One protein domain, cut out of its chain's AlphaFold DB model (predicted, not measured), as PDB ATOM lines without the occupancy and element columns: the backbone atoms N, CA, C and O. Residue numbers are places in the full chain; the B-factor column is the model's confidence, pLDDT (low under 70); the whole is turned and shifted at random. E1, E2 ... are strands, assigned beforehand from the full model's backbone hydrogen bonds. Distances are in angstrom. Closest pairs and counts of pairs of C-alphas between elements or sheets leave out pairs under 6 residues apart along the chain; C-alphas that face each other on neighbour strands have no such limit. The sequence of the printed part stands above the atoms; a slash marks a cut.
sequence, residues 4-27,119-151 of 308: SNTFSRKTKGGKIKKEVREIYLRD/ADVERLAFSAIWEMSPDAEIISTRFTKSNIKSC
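What this domain is: This is residues 4 to 27 and 119 to 151 of the 308 residues of the protein "Ribonuclease II family protein isoform 2" of Hibiscus syriacus (UniProt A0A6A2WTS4). A long, bent hairpin of E3 and E4 and a smaller hairpin of E1 and E2 make a loose, open V, with the two turns at its spread ends. The printed part has 57 residues, with four named strands in the order E1, E2, E3, E4, in two antiparallel two-stranded sheets; the class is all strand. It is flat, spanning 42 by 37 by 16 A, and only just extended, close to loose, with a radius of gyration of the C-alphas of 15.5 A.

Where its parts are: E3, residues 122 to 132, is 26.5 A long and begins at C-alpha 122 (-45.919, -4.148, 31.980). E4, residues 138 to 149, is 25.4 A long and ends at C-alpha 149 (-44.229, -2.683, 28.297). E1, residues 4 to 10, measures 19.2 A, and E2, residues 16 to 23, 21.6 A.

How they stand to each other: In the hairpin of E3 and E4, N 125 and O 146 are within hydrogen-bond range at 2.9 A. E3 bends by 73 degrees at residue 125, E4 by 86 degrees at residue 145. In the hairpin of E1 and E2, N 9 and O 17 are 2.9 A apart. E2 and E3 are apart.

The domain as a whole: Residues 28 to 118 are not printed; C-alphas 27 and 119 are 18.7 A apart. Both uncut links are tight. The mean pLDDT of the printed part is 70.5; residues 4 to 12, 15 to 27, 120 and 122 are under 70.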
ATOM      1  N   SER A   4     -30.589  -1.206  42.875       38.78
ATOM      2  CA  SER A   4     -29.471  -1.278  41.931       38.78
ATOM      3  C   SER A   4     -28.265  -1.934  42.605       38.78
ATOM      4  O   SER A   4     -27.604  -1.309  43.435       38.78
ATOM      5  N   ASN A   5     -27.937  -3.171  42.231       44.97
ATOM      6  CA  ASN A   5     -26.656  -3.763  42.607       44.97
ATOM      7  C   ASN A   5     -25.682  -3.578  41.446       44.97
ATOM      8  O   ASN A   5     -25.881  -4.104  40.350       44.97
ATOM      9  N   THR A   6     -24.635  -2.792  41.683       44.69
ATOM     10  CA  THR A   6     -23.634  -2.500  40.659       44.69
ATOM     11  C   THR A   6     -22.404  -3.361  40.876       44.69
ATOM     12  O   THR A   6     -21.798  -3.303  41.943       44.69
ATOM     13  N   PHE A   7     -22.008  -4.125  39.859       55.62
ATOM     14  CA  PHE A   7     -20.821  -4.971  39.920       55.62
ATOM     15  C   PHE A   7     -19.793  -4.496  38.896       55.62
ATOM     16  O   PHE A   7     -20.127  -4.124  37.771       55.62
ATOM     17  N   SER A   8     -18.522  -4.495  39.282       60.09
ATOM     18  CA  SER A   8     -17.425  -4.132  38.385       60.09
ATOM     19  C   SER A   8     -16.777  -5.407  37.865       60.09
ATOM     20  O   SER A   8     -16.246  -6.190  38.649       60.09
ATOM     21  N   ARG A   9     -16.813  -5.634  36.547       60.59
ATOM     22  CA  ARG A   9     -16.203  -6.807  35.912       60.59
ATOM     23  C   ARG A   9     -14.990  -6.387  35.088       60.59
ATOM     24  O   ARG A   9     -15.090  -5.545  34.198       60.59
ATOM     25  N   LYS A  10     -13.835  -7.000  35.349       62.97
ATOM     26  CA  LYS A  10     -12.622  -6.799  34.545       62.97
ATOM     27  C   LYS A  10     -12.706  -7.645  33.271       62.97
ATOM     28  O   LYS A  10     -12.906  -8.855  33.332       62.97
ATOM     29  N   THR A  11     -12.612  -6.998  32.115       67.88
ATOM     30  CA  THR A  11     -12.577  -7.662  30.802       67.88
ATOM     31  C   THR A  11     -11.221  -8.334  30.570       67.88
ATOM     32  O   THR A  11     -10.233  -7.979  31.216       67.88
ATOM     33  N   LYS A  12     -11.147  -9.291  29.632       65.06
ATOM     34  CA  LYS A  12      -9.902 -10.022  29.313       65.06
ATOM     35  C   LYS A  12      -8.743  -9.096  28.901       65.06
ATOM     36  O   LYS A  12      -7.597  -9.425  29.163       65.06
ATOM     37  N   GLY A  13      -9.041  -7.917  28.344       71.31
ATOM     38  CA  GLY A  13      -8.062  -6.871  28.009       71.31
ATOM     39  C   GLY A  13      -7.739  -5.893  29.148       71.31
ATOM     40  O   GLY A  13      -7.250  -4.800  28.895       71.31
ATOM     41  N   GLY A  14      -8.084  -6.214  30.398       71.56
ATOM     42  CA  GLY A  14      -7.716  -5.422  31.576       71.56
ATOM     43  C   GLY A  14      -8.612  -4.220  31.893       71.56
ATOM     44  O   GLY A  14      -8.545  -3.714  33.014       71.56
ATOM     45  N   LYS A  15      -9.501  -3.797  30.982       58.25
ATOM     46  CA  LYS A  15     -10.462  -2.705  31.232       58.25
ATOM     47  C   LYS A  15     -11.560  -3.144  32.202       58.25
ATOM     48  O   LYS A  15     -12.185  -4.189  31.998       58.25
ATOM     49  N   ILE A  16     -11.815  -2.341  33.234       69.81
ATOM     50  CA  ILE A  16     -12.905  -2.556  34.196       69.81
ATOM     51  C   ILE A  16     -14.192  -1.981  33.600       69.81
ATOM     52  O   ILE A  16     -14.274  -0.785  33.333       69.81
ATOM     53  N   LYS A  17     -15.194  -2.836  33.373       58.22
ATOM     54  CA  LYS A  17     -16.520  -2.453  32.882       58.22
ATOM     55  C   LYS A  17     -17.514  -2.536  34.041       58.22
ATOM     56  O   LYS A  17     -17.625  -3.572  34.698       58.22
ATOM     57  N   LYS A  18     -18.213  -1.432  34.305       56.72
ATOM     58  CA  LYS A  18     -19.266  -1.349  35.322       56.72
ATOM     59  C   LYS A  18     -20.539  -1.951  34.729       56.72
ATOM     60  O   LYS A  18     -21.061  -1.437  33.744       56.72
ATOM     61  N   GLU A  19     -20.985  -3.072  35.275       51.19
ATOM     62  CA  GLU A  19     -22.189  -3.777  34.843       51.19
ATOM     63  C   GLU A  19     -23.274  -3.506  35.891       51.19
ATOM     64  O   GLU A  19     -23.219  -3.991  37.025       51.19
ATOM     65  N   VAL A  20     -24.227  -2.645  35.536       42.84
ATOM     66  CA  VAL A  20     -25.384  -2.348  36.383       42.84
ATOM     67  C   VAL A  20     -26.440  -3.401  36.070       42.84
ATOM     68  O   VAL A  20     -26.944  -3.462  34.951       42.84
ATOM     69  N   ARG A  21     -26.744  -4.270  37.038       43.72
ATOM     70  CA  ARG A  21     -27.895  -5.172  36.944       43.72
ATOM     71  C   ARG A  21     -29.029  -4.567  37.747       43.72
ATOM     72  O   ARG A  21     -29.045  -4.628  38.974       43.72
ATOM     73  N   GLU A  22     -29.963  -3.966  37.031       38.75
ATOM     74  CA  GLU A  22     -31.195  -3.449  37.603       38.75
ATOM     75  C   GLU A  22     -32.185  -4.607  37.725       38.75
ATOM     76  O   GLU A  22     -32.569  -5.232  36.735       38.75
ATOM     77  N   ILE A  23     -32.548  -4.946  38.962       38.69
ATOM     78  CA  ILE A  23     -33.603  -5.918  39.234       38.69
ATOM     79  C   ILE A  23     -34.883  -5.116  39.447       38.69
ATOM     80  O   ILE A  23     -35.090  -4.509  40.498       38.69
ATOM     81  N   TYR A  24     -35.723  -5.105  38.416       42.50
ATOM     82  CA  TYR A  24     -37.044  -4.492  38.440       42.50
ATOM     83  C   TYR A  24     -38.025  -5.459  39.107       42.50
ATOM     84  O   TYR A  24     -38.479  -6.424  38.493       42.50
ATOM     85  N   LEU A  25     -38.304  -5.235  40.390       39.09
ATOM     86  CA  LEU A  25     -39.396  -5.902  41.095       39.09
ATOM     87  C   LEU A  25     -40.671  -5.079  40.873       39.09
ATOM     88  O   LEU A  25     -40.659  -3.867  41.088       39.09
ATOM     89  N   ARG A  26     -41.727  -5.741  40.390       43.53
ATOM     90  CA  ARG A  26     -43.061  -5.165  40.192       43.53
ATOM     91  C   ARG A  26     -43.900  -5.352  41.453       43.53
ATOM     92  O   ARG A  26     -43.963  -6.467  41.967       43.53
ATOM     93  N   ASP A  27     -44.581  -4.288  41.865       43.00
ATOM     94  CA  ASP A  27     -45.474  -4.256  43.035       43.00
ATOM     95  C   ASP A  27     -46.970  -4.375  42.617       43.00
ATOM     96  O   ASP A  27     -47.872  -4.385  43.449       43.00
ATOM     97  N   ALA A 119     -50.859  -3.667  25.221       73.69
ATOM     98  CA  ALA A 119     -50.344  -2.307  25.092       73.69
ATOM     99  C   ALA A 119     -50.441  -1.557  26.427       73.69
ATOM    100  O   ALA A 119     -51.398  -1.750  27.173       73.69
ATOM    101  N   ASP A 120     -49.433  -0.744  26.717       69.69
ATOM    102  CA  ASP A 120     -49.294   0.118  27.889       69.69
ATOM    103  C   ASP A 120     -49.362  -0.582  29.249       69.69
ATOM    104  O   ASP A 120     -49.476   0.074  30.286       69.69
ATOM    105  N   VAL A 121     -49.193  -1.907  29.277       70.88
ATOM    106  CA  VAL A 121     -49.103  -2.672  30.521       70.88
ATOM    107  C   VAL A 121     -47.793  -3.439  30.587       70.88
ATOM    108  O   VAL A 121     -47.405  -4.120  29.639       70.88
ATOM    109  N   GLU A 122     -47.120  -3.357  31.732       66.69
ATOM    110  CA  GLU A 122     -45.919  -4.148  31.980       66.69
ATOM    111  C   GLU A 122     -46.240  -5.645  32.017       66.69
ATOM    112  O   GLU A 122     -47.284  -6.078  32.532       66.69
ATOM    113  N   ARG A 123     -45.345  -6.469  31.477       70.31
ATOM    114  CA  ARG A 123     -45.497  -7.916  31.328       70.31
ATOM    115  C   ARG A 123     -44.147  -8.608  31.400       70.31
ATOM    116  O   ARG A 123     -43.182  -8.185  30.773       70.31
ATOM    117  N   LEU A 124     -44.115  -9.728  32.116       74.31
ATOM    118  CA  LEU A 124     -42.976 -10.633  32.066       74.31
ATOM    119  C   LEU A 124     -42.937 -11.315  30.698       74.31
ATOM    120  O   LEU A 124     -43.958 -11.793  30.203       74.31
ATOM    121  N   ALA A 125     -41.752 -11.373  30.112       77.50
ATOM    122  CA  ALA A 125     -41.498 -12.033  28.849       77.50
ATOM    123  C   ALA A 125     -40.214 -12.860  28.930       77.50
ATOM    124  O   ALA A 125     -39.371 -12.693  29.816       77.50
ATOM    125  N   PHE A 126     -40.076 -13.774  27.980       81.75
ATOM    126  CA  PHE A 126     -38.815 -14.431  27.708       81.75
ATOM    127  C   PHE A 126     -38.346 -13.980  26.327       81.75
ATOM    128  O   PHE A 126     -39.047 -14.161  25.333       81.75
ATOM    129  N   SER A 127     -37.204 -13.300  26.288       80.94
ATOM    130  CA  SER A 127     -36.730 -12.566  25.118       80.94
ATOM    131  C   SER A 127     -35.533 -13.261  24.488       80.94
ATOM    132  O   SER A 127     -34.542 -13.525  25.169       80.94
ATOM    133  N   ALA A 128     -35.612 -13.483  23.176       85.56
ATOM    134  CA  ALA A 128     -34.464 -13.712  22.310       85.56
ATOM    135  C   ALA A 128     -34.067 -12.367  21.689       85.56
ATOM    136  O   ALA A 128     -34.912 -11.679  21.119       85.56
ATOM    137  N   ILE A 129     -32.814 -11.960  21.864       86.88
ATOM    138  CA  ILE A 129     -32.289 -10.675  21.400       86.88
ATOM    139  C   ILE A 129     -31.105 -10.965  20.487       86.88
ATOM    140  O   ILE A 129     -30.144 -11.610  20.917       86.88
ATOM    141  N   TRP A 130     -31.191 -10.473  19.254       89.56
ATOM    142  CA  TRP A 130     -30.147 -10.593  18.246       89.56
ATOM    143  C   TRP A 130     -29.467  -9.253  18.008       89.56
ATOM    144  O   TRP A 130     -30.118  -8.211  17.951       89.56
ATOM    145  N   GLU A 131     -28.154  -9.305  17.850       92.50
ATOM    146  CA  GLU A 131     -27.386  -8.276  17.162       92.50
ATOM    147  C   GLU A 131     -27.177  -8.766  15.733       92.50
ATOM    148  O   GLU A 131     -26.728  -9.897  15.540       92.50
ATOM    149  N   MET A 132     -27.555  -7.954  14.749       93.94
ATOM    150  CA  MET A 132     -27.553  -8.344  13.340       93.94
ATOM    151  C   MET A 132     -26.858  -7.282  12.491       93.94
ATOM    152  O   MET A 132     -26.924  -6.093  12.814       93.94
ATOM    153  N   SER A 133     -26.201  -7.708  11.416       93.75
ATOM    154  CA  SER A 133     -25.711  -6.804  10.376       93.75
ATOM    155  C   SER A 133     -26.885  -6.215   9.570       93.75
ATOM    156  O   SER A 133     -28.004  -6.740   9.635       93.75
ATOM    157  N   PRO A 134     -26.666  -5.141   8.786       93.12
ATOM    158  CA  PRO A 134     -27.670  -4.635   7.846       93.12
ATOM    159  C   PRO A 134     -28.148  -5.684   6.831       93.12
ATOM    160  O   PRO A 134     -29.305  -5.645   6.422       93.12
ATOM    161  N   ASP A 135     -27.294  -6.654   6.500       92.56
ATOM    162  CA  ASP A 135     -27.589  -7.776   5.599       92.56
ATOM    163  C   ASP A 135     -28.293  -8.951   6.309       92.56
ATOM    164  O   ASP A 135     -28.410 -10.046   5.768       92.56
ATOM    165  N   ALA A 136     -28.773  -8.723   7.538       89.19
ATOM    166  CA  ALA A 136     -29.472  -9.683   8.388       89.19
ATOM    167  C   ALA A 136     -28.639 -10.897   8.852       89.19
ATOM    168  O   ALA A 136     -29.198 -11.895   9.315       89.19
ATOM    169  N   GLU A 137     -27.310 -10.806   8.822       91.19
ATOM    170  CA  GLU A 137     -26.447 -11.823   9.425       91.19
ATOM    171  C   GLU A 137     -26.416 -11.674  10.949       91.19
ATOM    172  O   GLU A 137     -26.285 -10.570  11.479       91.19
ATOM    173  N   ILE A 138     -26.519 -12.785  11.683       91.50
ATOM    174  CA  ILE A 138     -26.523 -12.773  13.151       91.50
ATOM    175  C   ILE A 138     -25.088 -12.632  13.672       91.50
ATOM    176  O   ILE A 138     -24.276 -13.544  13.541       91.50
ATOM    177  N   ILE A 139     -24.807 -11.517  14.345       93.75
ATOM    178  CA  ILE A 139     -23.525 -11.228  15.002       93.75
ATOM    179  C   ILE A 139     -23.491 -11.865  16.396       93.75
ATOM    180  O   ILE A 139     -22.512 -12.502  16.785       93.75
ATOM    181  N   SER A 140     -24.565 -11.705  17.175       92.12
ATOM    182  CA  SER A 140     -24.665 -12.284  18.516       92.12
ATOM    183  C   SER A 140     -26.112 -12.588  18.916       92.12
ATOM    184  O   SER A 140     -27.056 -11.965  18.437       92.12
ATOM    185  N   THR A 141     -26.297 -13.586  19.788       88.94
ATOM    186  CA  THR A 141     -27.613 -14.010  20.296       88.94
ATOM    187  C   THR A 141     -27.610 -14.057  21.818       88.94
ATOM    188  O   THR A 141     -26.690 -14.600  22.433       88.94
ATOM    189  N   ARG A 142     -28.672 -13.541  22.446       85.94
ATOM    190  CA  ARG A 142     -28.874 -13.601  23.897       85.94
ATOM    191  C   ARG A 142     -30.314 -13.957  24.247       85.94
ATOM    192  O   ARG A 142     -31.242 -13.315  23.770       85.94
ATOM    193  N   PHE A 143     -30.484 -14.907  25.164       83.00
ATOM    194  CA  PHE A 143     -31.778 -15.272  25.742       83.00
ATOM    195  C   PHE A 143     -31.867 -14.789  27.189       83.00
ATOM    196  O   PHE A 143     -30.899 -14.906  27.947       83.00
ATOM    197  N   THR A 144     -32.995 -14.202  27.586       76.88
ATOM    198  CA  THR A 144     -33.160 -13.706  28.957       76.88
ATOM    199  C   THR A 144     -34.624 -13.544  29.353       76.88
ATOM    200  O   THR A 144     -35.473 -13.224  28.523       76.88
ATOM    201  N   LYS A 145     -34.911 -13.692  30.650       78.75
ATOM    202  CA  LYS A 145     -36.174 -13.231  31.234       78.75
ATOM    203  C   LYS A 145     -36.166 -11.708  31.290       78.75
ATOM    204  O   LYS A 145     -35.178 -11.112  31.717       78.75
ATOM    205  N   SER A 146     -37.258 -11.088  30.877       77.94
ATOM    206  CA  SER A 146     -37.388  -9.638  30.756       77.94
ATOM    207  C   SER A 146     -38.727  -9.153  31.312       77.94
ATOM    208  O   SER A 146     -39.686  -9.916  31.428       77.94
ATOM    209  N   ASN A 147     -38.784  -7.870  31.671       81.25
ATOM    210  CA  ASN A 147     -40.031  -7.136  31.868       81.25
ATOM    211  C   ASN A 147     -40.172  -6.176  30.684       81.25
ATOM    212  O   ASN A 147     -39.236  -5.435  30.386       81.25
ATOM    213  N   ILE A 148     -41.304  -6.223  29.989       81.69
ATOM    214  CA  ILE A 148     -41.584  -5.396  28.815       81.69
ATOM    215  C   ILE A 148     -42.884  -4.628  29.014       81.69
ATOM    216  O   ILE A 148     -43.807  -5.117  29.656       81.69
ATOM    217  N   LYS A 149     -42.986  -3.449  28.408       82.25
ATOM    218  CA  LYS A 149     -44.229  -2.683  28.297       82.25
ATOM    219  C   LYS A 149     -44.453  -2.398  26.822       82.25
ATOM    220  O   LYS A 149     -43.734  -1.586  26.246       82.25
ATOM    221  N   SER A 150     -45.377  -3.121  26.191       81.06
ATOM    222  CA  SER A 150     -45.641  -2.908  24.763       81.06
ATOM    223  C   SER A 150     -46.205  -1.507  24.572       81.06
ATOM    224  O   SER A 150     -47.186  -1.171  25.221       81.06
ATOM    225  N   CYS A 151     -45.623  -0.689  23.701       79.94
ATOM    226  CA  CYS A 151     -46.118   0.670  23.449       79.94
ATOM    227  C   CYS A 151     -47.384   0.700  22.580       79.94
ATOM    228  O   CYS A 151     -48.063   1.716  22.515       79.94
TER     229      CYS A 151